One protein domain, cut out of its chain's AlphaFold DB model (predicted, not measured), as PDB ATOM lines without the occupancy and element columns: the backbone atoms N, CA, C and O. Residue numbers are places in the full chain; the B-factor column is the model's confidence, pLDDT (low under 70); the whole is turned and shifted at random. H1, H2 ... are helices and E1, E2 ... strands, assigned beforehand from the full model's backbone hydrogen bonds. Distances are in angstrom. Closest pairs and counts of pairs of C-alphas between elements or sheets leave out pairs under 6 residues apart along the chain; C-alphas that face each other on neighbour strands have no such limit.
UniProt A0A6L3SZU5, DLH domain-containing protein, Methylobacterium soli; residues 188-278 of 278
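This is residues 188 to 278 of the 278 residues of the protein "DLH domain-containing protein" of Methylobacterium soli (UniProt A0A6L3SZU5). A small antiparallel sheet, E2 - E1 - E3, lies between H1 on one face and H2 on the other, three layers; unnamed residues 188 to 209 lead in, and the last residues run away from the body to Leu 278. The printed part has 91 residues, under half in named elements, in the order H1 E1 E2 H2 E3; the class is mixed. It is compact, radius of gyration of the C-alphas 12.1 A, spanning 39 by 27 by 26 A.

E1, residues 226 to 231, forms a hairpin with E2, residues 235 to 240; N 229 and O 237 are 2.9 A apart, within hydrogen-bond range. E3, residues 261 to 265, is antiparallel to E1, with N 228 and O 264 2.8 A apart. H1, residues 210 to 220, is on the sheet over E2, only just not over E1, on which 2 of its C-alphas fall; its closest C-alphas to E2 are Ala 212 and Ala 236, 5.9 A. H2, residues 245 to 254, is on the opposite face over E2 and E1; the closest C-alphas of H2 and E1 are Leu 246 and Ala 227, 5.1 A. E2, H2 and E3 form a split strand-helix-strand unit, E1 between the strands, with a right-handed crossover. In H1 and H2 every O i to N i+4 pair is within hydrogen-bond range.

H1 begins at C-alpha 210 (203.326, 142.275, 129.353) and spans 15.2 A; E1 spans 17.2 A, E2 17.5 A, H2 14.2 A. E3, 11.0 A, ends at C-alpha 265 (198.601, 126.246, 117.121).

The farthest C-alphas, Pro 223 and Leu 278, are 39.9 A apart. The printed part has no cut, and no link between named elements is long. Residues 275 to 278 have pLDDT under 70.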
ATOM      1  N   LEU A 188     188.510 121.393 115.268       90.31
ATOM      2  CA  LEU A 188     188.811 122.414 114.276       90.31
ATOM      3  C   LEU A 188     190.134 122.102 113.582       90.31
ATOM      4  O   LEU A 188     191.166 121.862 114.212       90.31
ATOM      5  N   THR A 189     190.104 122.151 112.253       86.94
ATOM      6  CA  THR A 189     191.315 121.987 111.455       86.94
ATOM      7  C   THR A 189     192.254 123.154 111.741       86.94
ATOM      8  O   THR A 189     191.902 124.317 111.540       86.94
ATOM      9  N   SER A 190     193.454 122.834 112.224       86.44
ATOM     10  CA  SER A 190     194.509 123.822 112.426       86.44
ATOM     11  C   SER A 190     194.852 124.476 111.080       86.44
ATOM     12  O   SER A 190     195.125 123.746 110.119       86.44
ATOM     13  N   PRO A 191     194.840 125.819 110.973       89.69
ATOM     14  CA  PRO A 191     195.281 126.478 109.752       89.69
ATOM     15  C   PRO A 191     196.762 126.167 109.468       89.69
ATOM     16  O   PRO A 191     197.526 125.888 110.401       89.69
ATOM     17  N   PRO A 192     197.199 126.214 108.197       92.12
ATOM     18  CA  PRO A 192     198.605 126.026 107.864       92.12
ATOM     19  C   PRO A 192     199.471 127.121 108.501       92.12
ATOM     20  O   PRO A 192     198.988 128.202 108.847       92.12
ATOM     21  N   ALA A 193     200.770 126.846 108.638       95.56
ATOM     22  CA  ALA A 193     201.721 127.858 109.083       95.56
ATOM     23  C   ALA A 193     201.679 129.064 108.132       95.56
ATOM     24  O   ALA A 193     201.768 128.899 106.915       95.56
ATOM     25  N   SER A 194     201.550 130.269 108.682       96.50
ATOM     26  CA  SER A 194     201.406 131.489 107.881       96.50
ATOM     27  C   SER A 194     202.740 132.061 107.400       96.50
ATOM     28  O   SER A 194     202.760 132.909 106.512       96.50
ATOM     29  N   GLY A 195     203.851 131.642 108.013       95.94
ATOM     30  CA  GLY A 195     205.172 132.231 107.786       95.94
ATOM     31  C   GLY A 195     205.351 133.629 108.389       95.94
ATOM     32  O   GLY A 195     206.383 134.247 108.157       95.94
ATOM     33  N   TYR A 196     204.381 134.125 109.168       96.56
ATOM     34  CA  TYR A 196     204.413 135.475 109.741       96.56
ATOM     35  C   TYR A 196     205.584 135.696 110.712       96.56
ATOM     36  O   TYR A 196     206.254 136.723 110.646       96.56
ATOM     37  N   ALA A 197     205.840 134.740 111.610       97.25
ATOM     38  CA  ALA A 197     206.901 134.835 112.609       97.25
ATOM     39  C   ALA A 197     207.365 133.448 113.073       97.25
ATOM     40  O   ALA A 197     206.669 132.445 112.886       97.25
ATOM     41  N   ARG A 198     208.533 133.394 113.727       97.69
ATOM     42  CA  ARG A 198     208.951 132.205 114.482       97.69
ATOM     43  C   ARG A 198     208.051 132.023 115.703       97.69
ATOM     44  O   ARG A 198     207.648 133.000 116.329       97.69
ATOM     45  N   ILE A 199     207.789 130.775 116.087       97.38
ATOM     46  CA  ILE A 199     206.940 130.470 117.248       97.38
ATOM     47  C   ILE A 199     207.507 131.038 118.560       97.38
ATOM     48  O   ILE A 199     206.747 131.462 119.423       97.38
ATOM     49  N   ASP A 200     208.830 131.103 118.701       97.12
ATOM     50  CA  ASP A 200     209.510 131.618 119.892       97.12
ATOM     51  C   ASP A 200     209.676 133.149 119.910       97.12
ATOM     52  O   ASP A 200     210.142 133.703 120.908       97.12
ATOM     53  N   ASP A 201     209.241 133.850 118.859       97.56
ATOM     54  CA  ASP A 201     209.260 135.309 118.806       97.56
ATOM     55  C   ASP A 201     208.051 135.905 119.549       97.56
ATOM     56  O   ASP A 201     206.990 136.192 118.991       97.56
ATOM     57  N   VAL A 202     208.227 136.101 120.856       96.38
ATOM     58  CA  VAL A 202     207.233 136.746 121.730       96.38
ATOM     59  C   VAL A 202     206.998 138.212 121.343       96.38
ATOM     60  O   VAL A 202     205.945 138.766 121.667       96.38
ATOM     61  N   ALA A 203     207.967 138.865 120.692       94.19
ATOM     62  CA  ALA A 203     207.856 140.263 120.295       94.19
ATOM     63  C   ALA A 203     206.907 140.428 119.100       94.19
ATOM     64  O   ALA A 203     206.144 141.395 119.083       94.19
ATOM     65  N   ALA A 204     206.896 139.454 118.186       95.19
ATOM     66  CA  ALA A 204     206.084 139.452 116.970       95.19
ATOM     67  C   ALA A 204     204.570 139.318 117.201       95.19
ATOM     68  O   ALA A 204     203.794 139.648 116.298       95.19
ATOM     69  N   VAL A 205     204.130 138.855 118.380       94.25
ATOM     70  CA  VAL A 205     202.694 138.728 118.669       94.25
ATOM     71  C   VAL A 205     202.044 140.122 118.708       94.25
ATOM     72  O   VAL A 205     202.461 140.951 119.529       94.25
ATOM     73  N   PRO A 206     201.030 140.395 117.863       91.81
ATOM     74  CA  PRO A 206     200.433 141.722 117.745       91.81
ATOM     75  C   PRO A 206     199.834 142.229 119.058       91.81
ATOM     76  O   PRO A 206     199.145 141.493 119.762       91.81
ATOM     77  N   ASP A 207     200.087 143.505 119.354       85.44
ATOM     78  CA  ASP A 207     199.390 144.300 120.370       85.44
ATOM     79  C   ASP A 207     199.266 143.658 121.765       85.44
ATOM     80  O   ASP A 207     198.300 143.898 122.492       85.44
ATOM     81  N   LEU A 208     200.255 142.863 122.190       89.00
ATOM     82  CA  LEU A 208     200.253 142.262 123.526       89.00
ATOM     83  C   LEU A 208     200.765 143.212 124.620       89.00
ATOM     84  O   LEU A 208     201.800 143.870 124.485       89.00
ATOM     85  N   THR A 209     200.079 143.196 125.769       92.00
ATOM     86  CA  THR A 209     200.597 143.714 127.050       92.00
ATOM     87  C   THR A 209     201.599 142.739 127.671       92.00
ATOM     88  O   THR A 209     201.611 141.562 127.317       92.00
ATOM     89  N   GLU A 210     202.398 143.178 128.649       93.38
ATOM     90  CA  GLU A 210     203.326 142.275 129.353       93.38
ATOM     91  C   GLU A 210     202.652 141.040 129.984       93.38
ATOM     92  O   GLU A 210     203.148 139.932 129.768       93.38
ATOM     93  N   PRO A 211     201.494 141.143 130.669       91.81
ATOM     94  CA  PRO A 211     200.767 139.958 131.129       91.81
ATOM     95  C   PRO A 211     200.386 138.996 129.993       91.81
ATOM     96  O   PRO A 211     200.497 137.779 130.144       91.81
ATOM     97  N   ALA A 212     199.981 139.515 128.831       92.00
ATOM     98  CA  ALA A 212     199.662 138.682 127.676       92.00
ATOM     99  C   ALA A 212     200.921 138.054 127.047       92.00
ATOM    100  O   ALA A 212     200.886 136.889 126.649       92.00
ATOM    101  N   ARG A 213     202.059 138.763 127.031       94.88
ATOM    102  CA  ARG A 213     203.360 138.192 126.633       94.88
ATOM    103  C   ARG A 213     203.798 137.084 127.589       94.88
ATOM    104  O   ARG A 213     204.290 136.054 127.138       94.88
ATOM    105  N   ALA A 214     203.576 137.242 128.894       94.31
ATOM    106  CA  ALA A 214     203.805 136.179 129.871       94.31
ATOM    107  C   ALA A 214     202.886 134.966 129.627       94.31
ATOM    108  O   ALA A 214     203.357 133.832 129.665       94.31
ATOM    109  N   SER A 215     201.612 135.194 129.284       94.38
ATOM    110  CA  SER A 215     200.684 134.134 128.852       94.38
ATOM    111  C   SER A 215     201.188 133.404 127.600       94.38
ATOM    112  O   SER A 215     201.128 132.179 127.543       94.38
ATOM    113  N   TYR A 216     201.766 134.124 126.631       97.56
ATOM    114  CA  TYR A 216     202.376 133.508 125.451       97.56
ATOM    115  C   TYR A 216     203.604 132.658 125.808       97.56
ATOM    116  O   TYR A 216     203.715 131.521 125.359       97.56
ATOM    117  N   ARG A 217     204.485 133.132 126.702       97.44
ATOM    118  CA  ARG A 217     205.601 132.315 127.223       97.44
ATOM    119  C   ARG A 217     205.104 131.055 127.941       97.44
ATOM    120  O   ARG A 217     205.678 129.988 127.750       97.44
ATOM    121  N   SER A 218     204.018 131.160 128.713       96.25
ATOM    122  CA  SER A 218     203.360 130.001 129.334       96.25
ATOM    123  C   SER A 218     202.866 129.013 128.280       96.25
ATOM    124  O   SER A 218     203.136 127.822 128.397       96.25
ATOM    125  N   PHE A 219     202.203 129.503 127.227       97.19
ATOM    126  CA  PHE A 219     201.776 128.701 126.080       97.19
ATOM    127  C   PHE A 219     202.946 127.948 125.431       97.19
ATOM    128  O   PHE A 219     202.823 126.747 125.200       97.19
ATOM    129  N   LEU A 220     204.095 128.600 125.216       97.69
ATOM    130  CA  LEU A 220     205.284 127.966 124.627       97.69
ATOM    131  C   LEU A 220     205.854 126.815 125.469       97.69
ATOM    132  O   LEU A 220     206.514 125.936 124.911       97.69
ATOM    133  N   ALA A 221     205.575 126.781 126.771       96.44
ATOM    134  CA  ALA A 221     205.983 125.703 127.671       96.44
ATOM    135  C   ALA A 221     204.950 124.566 127.793       96.44
ATOM    136  O   ALA A 221     205.240 123.542 128.409       96.44
ATOM    137  N   GLN A 222     203.744 124.721 127.233       95.81
ATOM    138  CA  GLN A 222     202.695 123.705 127.334       95.81
ATOM    139  C   GLN A 222     202.940 122.507 126.399       95.81
ATOM    140  O   GLN A 222     203.467 122.702 125.302       95.81
ATOM    141  N   PRO A 223     202.507 121.285 126.766       90.50
ATOM    142  CA  PRO A 223     202.532 120.138 125.859       90.50
ATOM    143  C   PRO A 223     201.568 120.317 124.676       90.50
ATOM    144  O   PRO A 223     200.674 121.163 124.702       90.50
ATOM    145  N   PHE A 224     201.743 119.496 123.641       88.69
ATOM    146  CA  PHE A 224     200.789 119.399 122.535       88.69
ATOM    147  C   PHE A 224     199.576 118.526 122.899       88.69
ATOM    148  O   PHE A 224     199.693 117.639 123.754       88.69
ATOM    149  N   PRO A 225     198.427 118.744 122.236       91.31
ATOM    150  CA  PRO A 225     198.126 119.855 121.338       91.31
ATOM    151  C   PRO A 225     197.840 121.134 122.133       91.31
ATOM    152  O   PRO A 225     197.344 121.082 123.260       91.31
ATOM    153  N   ARG A 226     198.132 122.300 121.562       94.88
ATOM    154  CA  ARG A 226     197.924 123.602 122.216       94.88
ATOM    155  C   ARG A 226     197.518 124.679 121.223       94.88
ATOM    156  O   ARG A 226     197.885 124.639 120.060       94.88
ATOM    157  N   ALA A 227     196.794 125.686 121.690       97.50
ATOM    158  CA  ALA A 227     196.391 126.825 120.877       97.50
ATOM    159  C   ALA A 227     196.538 128.134 121.653       97.50
ATOM    160  O   ALA A 227     196.314 128.175 122.865       97.50
ATOM    161  N   PHE A 228     196.887 129.194 120.930       98.00
ATOM    162  CA  PHE A 228     196.938 130.570 121.401       98.00
ATOM    163  C   PHE A 228     196.096 131.442 120.472       98.00
ATOM    164  O   PHE A 228     196.329 131.486 119.262       98.00
ATOM    165  N   VAL A 229     195.117 132.138 121.038       97.38
ATOM    166  CA  VAL A 229     194.189 133.020 120.327       97.38
ATOM    167  C   VAL A 229     194.373 134.437 120.844       97.38
ATOM    168  O   VAL A 229     194.472 134.656 122.051       97.38
ATOM    169  N   ILE A 230     194.390 135.392 119.922       96.00
ATOM    170  CA  ILE A 230     194.439 136.824 120.207       96.00
ATOM    171  C   ILE A 230     193.170 137.511 119.714       96.00
ATOM    172  O   ILE A 230     192.474 137.013 118.827       96.00
ATOM    173  N   ALA A 231     192.887 138.670 120.289       93.62
ATOM    174  CA  ALA A 231     191.773 139.528 119.931       93.62
ATOM    175  C   ALA A 231     192.150 141.009 120.118       93.62
ATOM    176  O   ALA A 231     193.056 141.310 120.910       93.62
ATOM    177  N   PRO A 232     191.450 141.940 119.440       86.75
ATOM    178  CA  PRO A 232     191.596 143.371 119.690       86.75
ATOM    179  C   PRO A 232     191.434 143.725 121.175       86.75
ATOM    180  O   PRO A 232     190.824 142.996 121.960       86.75
ATOM    181  N   GLY A 233     192.002 144.860 121.587       82.19
ATOM    182  CA  GLY A 233     191.951 145.282 122.990       82.19
ATOM    183  C   GLY A 233     192.885 144.492 123.915       82.19
ATOM    184  O   GLY A 233     192.645 144.447 125.121       82.19
ATOM    185  N   LYS A 234     193.968 143.907 123.372       86.75
ATOM    186  CA  LYS A 234     195.036 143.205 124.118       86.75
ATOM    187  C   LYS A 234     194.581 141.902 124.795       86.75
ATOM    188  O   LYS A 234     195.222 141.440 125.744       86.75
ATOM    189  N   LEU A 235     193.481 141.310 124.333       91.06
ATOM    190  CA  LEU A 235     192.994 140.027 124.828       91.06
ATOM    191  C   LEU A 235     193.810 138.886 124.206       91.06
ATOM    192  O   LEU A 235     193.950 138.793 122.990       91.06
ATOM    193  N   ALA A 236     194.297 137.986 125.056       95.19
ATOM    194  CA  ALA A 236     194.934 136.749 124.638       95.19
ATOM    195  C   ALA A 236     194.492 135.587 125.531       95.19
ATOM    196  O   ALA A 236     194.354 135.735 126.749       95.19
ATOM    197  N   VAL A 237     194.280 134.429 124.918       96.00
ATOM    198  CA  VAL A 237     193.816 133.201 125.563       96.00
ATOM    199  C   VAL A 237     194.676 132.047 125.063       96.00
ATOM    200  O   VAL A 237     195.052 132.023 123.893       96.00
ATOM    201  N   HIS A 238     194.985 131.084 125.932       96.94
ATOM    202  CA  HIS A 238     195.629 129.845 125.514       96.94
ATOM    203  C   HIS A 238     194.990 128.617 126.154       96.94
ATOM    204  O   HIS A 238     194.447 128.676 127.261       96.94
ATOM    205  N   ARG A 239     195.068 127.488 125.451       95.88
ATOM    206  CA  ARG A 239     194.652 126.167 125.931       95.88
ATOM    207  C   ARG A 239     195.651 125.110 125.487       95.88
ATOM    208  O   ARG A 239     196.267 125.237 124.437       95.88
ATOM    209  N   SER A 240     195.797 124.081 126.308       93.56
ATOM    210  CA  SER A 240     196.675 122.935 126.086       93.56
ATOM    211  C   SER A 240     195.947 121.654 126.476       93.56
ATOM    212  O   SER A 240     195.125 121.660 127.401       93.56
ATOM    213  N   GLY A 241     196.243 120.579 125.755       87.25
ATOM    214  CA  GLY A 241     195.694 119.252 125.957       87.25
ATOM    215  C   GLY A 241     194.216 119.110 125.589       87.25
ATOM    216  O   GLY A 241     193.478 120.069 125.331       87.25
ATOM    217  N   GLY A 242     193.765 117.859 125.634       85.81
ATOM    218  CA  GLY A 242     192.413 117.473 125.252       85.81
ATOM    219  C   GLY A 242     192.203 117.441 123.739       85.81
ATOM    220  O   GLY A 242     193.130 117.618 122.952       85.81
ATOM    221  N   PHE A 243     190.952 117.198 123.355       85.56
ATOM    222  CA  PHE A 243     190.595 116.815 121.989       85.56
ATOM    223  C   PHE A 243     190.590 117.978 120.989       85.56
ATOM    224  O   PHE A 243     190.972 117.799 119.841       85.56
ATOM    225  N   ASP A 244     190.183 119.176 121.419       92.06
ATOM    226  CA  ASP A 244     190.172 120.369 120.565       92.06
ATOM    227  C   ASP A 244     190.552 121.631 121.363       92.06
ATOM    228  O   ASP A 244     189.686 122.394 121.815       92.06
ATOM    229  N   PRO A 245     191.856 121.855 121.618       93.38
ATOM    230  CA  PRO A 245     192.301 123.062 122.305       93.38
ATOM    231  C   PRO A 245     192.005 124.333 121.497       93.38
ATOM    232  O   PRO A 245     191.771 125.375 122.111       93.38
ATOM    233  N   LEU A 246     191.959 124.269 120.160       95.12
ATOM    234  CA  LEU A 246     191.708 125.428 119.301       95.12
ATOM    235  C   LEU A 246     190.265 125.929 119.433       95.12
ATOM    236  O   LEU A 246     190.065 127.112 119.715       95.12
ATOM    237  N   ALA A 247     189.263 125.054 119.310       94.62
ATOM    238  CA  ALA A 247     187.863 125.441 119.494       94.62
ATOM    239  C   ALA A 247     187.600 125.962 120.901       94.62
ATOM    240  O   ALA A 247     186.937 126.985 121.063       94.62
ATOM    241  N   ARG A 248     188.162 125.306 121.923       94.81
ATOM    242  CA  ARG A 248     188.039 125.751 123.318       94.81
ATOM    243  C   ARG A 248     188.627 127.147 123.516       94.81
ATOM    244  O   ARG A 248     188.001 127.986 124.158       94.81
ATOM    245  N   CYS A 249     189.804 127.398 122.944       95.75
ATOM    246  CA  CYS A 249     190.474 128.690 123.019       95.75
ATOM    247  C   CYS A 249     189.680 129.791 122.291       95.75
ATOM    248  O   CYS A 249     189.526 130.896 122.811       95.75
ATOM    249  N   LEU A 250     189.129 129.488 121.110       96.19
ATOM    250  CA  LEU A 250     188.278 130.410 120.353       96.19
ATOM    251  C   LEU A 250     186.956 130.697 121.072       96.19
ATOM    252  O   LEU A 250     186.539 131.850 121.113       96.19
ATOM    253  N   ALA A 251     186.306 129.685 121.649       95.62
ATOM    254  CA  ALA A 251     185.044 129.843 122.370       95.62
ATOM    255  C   ALA A 251     185.194 130.767 123.589       95.62
ATOM    256  O   ALA A 251     184.394 131.677 123.785       95.62
ATOM    257  N   GLU A 252     186.258 130.587 124.374       96.25
ATOM    258  CA  GLU A 252     186.554 131.459 125.515       96.25
ATOM    259  C   GLU A 252     186.914 132.885 125.095       96.25
ATOM    260  O   GLU A 252     186.491 133.841 125.743       96.25
ATOM    261  N   CYS A 253     187.667 133.053 124.004       96.19
ATOM    262  CA  CYS A 253     187.925 134.379 123.459       96.19
ATOM    263  C   CYS A 253     186.616 135.064 123.029       96.19
ATOM    264  O   CYS A 253     186.372 136.214 123.392       96.19
ATOM    265  N   ARG A 254     185.738 134.337 122.323       96.62
ATOM    266  CA  ARG A 254     184.453 134.842 121.809       96.62
ATOM    267  C   ARG A 254     183.451 135.203 122.903       96.62
ATOM    268  O   ARG A 254     182.558 136.005 122.666       96.62
ATOM    269  N   ALA A 255     183.626 134.679 124.113       96.44
ATOM    270  CA  ALA A 255     182.866 135.122 125.280       96.44
ATOM    271  C   ALA A 255     183.246 136.546 125.748       96.44
ATOM    272  O   ALA A 255     182.561 137.110 126.596       96.44
ATOM    273  N   ARG A 256     184.349 137.117 125.238       94.94
ATOM    274  CA  ARG A 256     184.931 138.398 125.685       94.94
ATOM    275  C   ARG A 256     185.218 139.392 124.555       94.94
ATOM    276  O   ARG A 256     185.403 140.569 124.844       94.94
ATOM    277  N   SER A 257     185.287 138.938 123.305       94.19
ATOM    278  CA  SER A 257     185.547 139.764 122.119       94.19
ATOM    279  C   SER A 257     184.754 139.247 120.919       94.19
ATOM    280  O   SER A 257     184.608 138.040 120.748       94.19
ATOM    281  N   ALA A 258     184.276 140.157 120.069       90.50
ATOM    282  CA  ALA A 258     183.612 139.802 118.812       90.50
ATOM    283  C   ALA A 258     184.601 139.266 117.759       90.50
ATOM    284  O   ALA A 258     184.249 138.406 116.953       90.50
ATOM    285  N   GLU A 259     185.849 139.734 117.800       92.69
ATOM    286  CA  GLU A 259     186.910 139.352 116.869       92.69
ATOM    287  C   GLU A 259     187.976 138.546 117.608       92.69
ATOM    288  O   GLU A 259     188.567 139.026 118.575       92.69
ATOM    289  N   CYS A 260     188.195 137.304 117.172       95.00
ATOM    290  CA  CYS A 260     189.130 136.359 117.776       95.00
ATOM    291  C   CYS A 260     189.851 135.581 116.681       95.00
ATOM    292  O   CYS A 260     189.211 134.912 115.866       95.00
ATOM    293  N   HIS A 261     191.180 135.621 116.704       94.88
ATOM    294  CA  HIS A 261     192.034 135.012 115.693       94.88
ATOM    295  C   HIS A 261     193.015 134.044 116.342       94.88
ATOM    296  O   HIS A 261     193.682 134.373 117.323       94.88
ATOM    297  N   ALA A 262     193.136 132.847 115.772       96.62
ATOM    298  CA  ALA A 262     194.223 131.950 116.129       96.62
ATOM    299  C   ALA A 262     195.551 132.621 115.762       96.62
ATOM    300  O   ALA A 262     195.750 133.003 114.609       96.62
ATOM    301  N   TYR A 263     196.435 132.782 116.745       97.50
ATOM    302  CA  TYR A 263     197.781 133.270 116.490       97.50
ATOM    303  C   TYR A 263     198.752 132.112 116.272       97.50
ATOM    304  O   TYR A 263     199.485 132.084 115.285       97.50
ATOM    305  N   ALA A 264     198.712 131.133 117.176       97.62
ATOM    306  CA  ALA A 264     199.556 129.953 117.129       97.62
ATOM    307  C   ALA A 264     198.762 128.691 117.475       97.62
ATOM    308  O   ALA A 264     197.874 128.712 118.330       97.62
ATOM    309  N   VAL A 265     199.106 127.589 116.819       96.44
ATOM    310  CA  VAL A 265     198.601 126.246 117.121       96.44
ATOM    311  C   VAL A 265     199.808 125.317 117.135       96.44
ATOM    312  O   VAL A 265     200.599 125.332 116.200       96.44
ATOM    313  N   ASP A 266     199.973 124.562 118.211       94.44
ATOM    314  CA  ASP A 266     201.113 123.683 118.470       94.44
ATOM    315  C   ASP A 266     202.467 124.409 118.395       94.44
ATOM    316  O   ASP A 266     202.798 125.213 119.278       94.44
ATOM    317  N   ASP A 267     203.267 124.113 117.376       94.88
ATOM    318  CA  ASP A 267     204.606 124.648 117.136       94.88
ATOM    319  C   ASP A 267     204.660 125.695 116.014       94.88
ATOM    320  O   ASP A 267     205.742 126.161 115.657       94.88
ATOM    321  N   ARG A 268     203.504 126.106 115.479       96.19
ATOM    322  CA  ARG A 268     203.413 127.010 114.326       96.19
ATOM    323  C   ARG A 268     202.615 128.272 114.617       96.19
ATOM    324  O   ARG A 268     201.567 128.248 115.262       96.19
ATOM    325  N   VAL A 269     203.095 129.378 114.055       97.81
ATOM    326  CA  VAL A 269     202.316 130.609 113.906       97.81
ATOM    327  C   VAL A 269     201.392 130.439 112.701       97.81
ATOM    328  O   VAL A 269     201.842 130.103 111.605       97.81
ATOM    329  N   VAL A 270     200.097 130.649 112.923       96.88
ATOM    330  CA  VAL A 270     199.020 130.514 111.926       96.88
ATOM    331  C   VAL A 270     198.354 131.856 111.603       96.88
ATOM    332  O   VAL A 270     197.463 131.927 110.761       96.88
ATOM    333  N   TRP A 271     198.777 132.926 112.278       95.94
ATOM    334  CA  TRP A 271     198.220 134.263 112.115       95.94
ATOM    335  C   TRP A 271     198.621 134.914 110.797       95.94
ATOM    336  O   TRP A 271     199.793 134.888 110.424       95.94
ATOM    337  N   THR A 272     197.682 135.603 110.159       91.00
ATOM    338  CA  THR A 272     197.951 136.509 109.038       91.00
ATOM    339  C   THR A 272     197.474 137.916 109.391       91.00
ATOM    340  O   THR A 272     196.373 138.035 109.943       91.00
ATOM    341  N   PRO A 273     198.227 138.975 109.034       83.81
ATOM    342  CA  PRO A 273     197.769 140.349 109.196       83.81
ATOM    343  C   PRO A 273     196.392 140.554 108.566       83.81
ATOM    344  O   PRO A 273     196.185 140.261 107.389       83.81
ATOM    345  N   GLN A 274     195.441 141.041 109.359       71.25
ATOM    346  CA  GLN A 274     194.150 141.487 108.845       71.25
ATOM    347  C   GLN A 274     194.411 142.776 108.052       71.25
ATOM    348  O   GLN A 274     195.000 143.716 108.587       71.25
ATOM    349  N   SER A 275     194.034 142.822 106.770       54.00
ATOM    350  CA  SER A 275     194.060 144.092 106.031       54.00
ATOM    351  C   SER A 275     193.058 145.048 106.687       54.00
ATOM    352  O   SER A 275     191.963 144.589 107.021       54.00
ATOM    353  N   PRO A 276     193.383 146.339 106.884       47.59
ATOM    354  CA  PRO A 276     192.391 147.292 107.358       47.59
ATOM    355  C   PRO A 276     191.207 147.270 106.391       47.59
ATOM    356  O   PRO A 276     191.410 147.334 105.175       47.59
ATOM    357  N   ALA A 277     189.986 147.143 106.915       44.38
ATOM    358  CA  ALA A 277     188.800 147.422 106.120       44.38
ATOM    359  C   ALA A 277     188.921 148.870 105.621       44.38
ATOM    360  O   ALA A 277     189.071 149.784 106.434       44.38
ATOM    361  N   LEU A 278     188.975 149.035 104.296       34.03
ATOM    362  CA  LEU A 278     188.978 150.335 103.621       34.03
ATOM    363  C   LEU A 278     187.659 151.075 103.855       34.03
ATOM    364  O   LEU A 278     186.604 150.397 103.864       34.03
TER     365      LEU A 278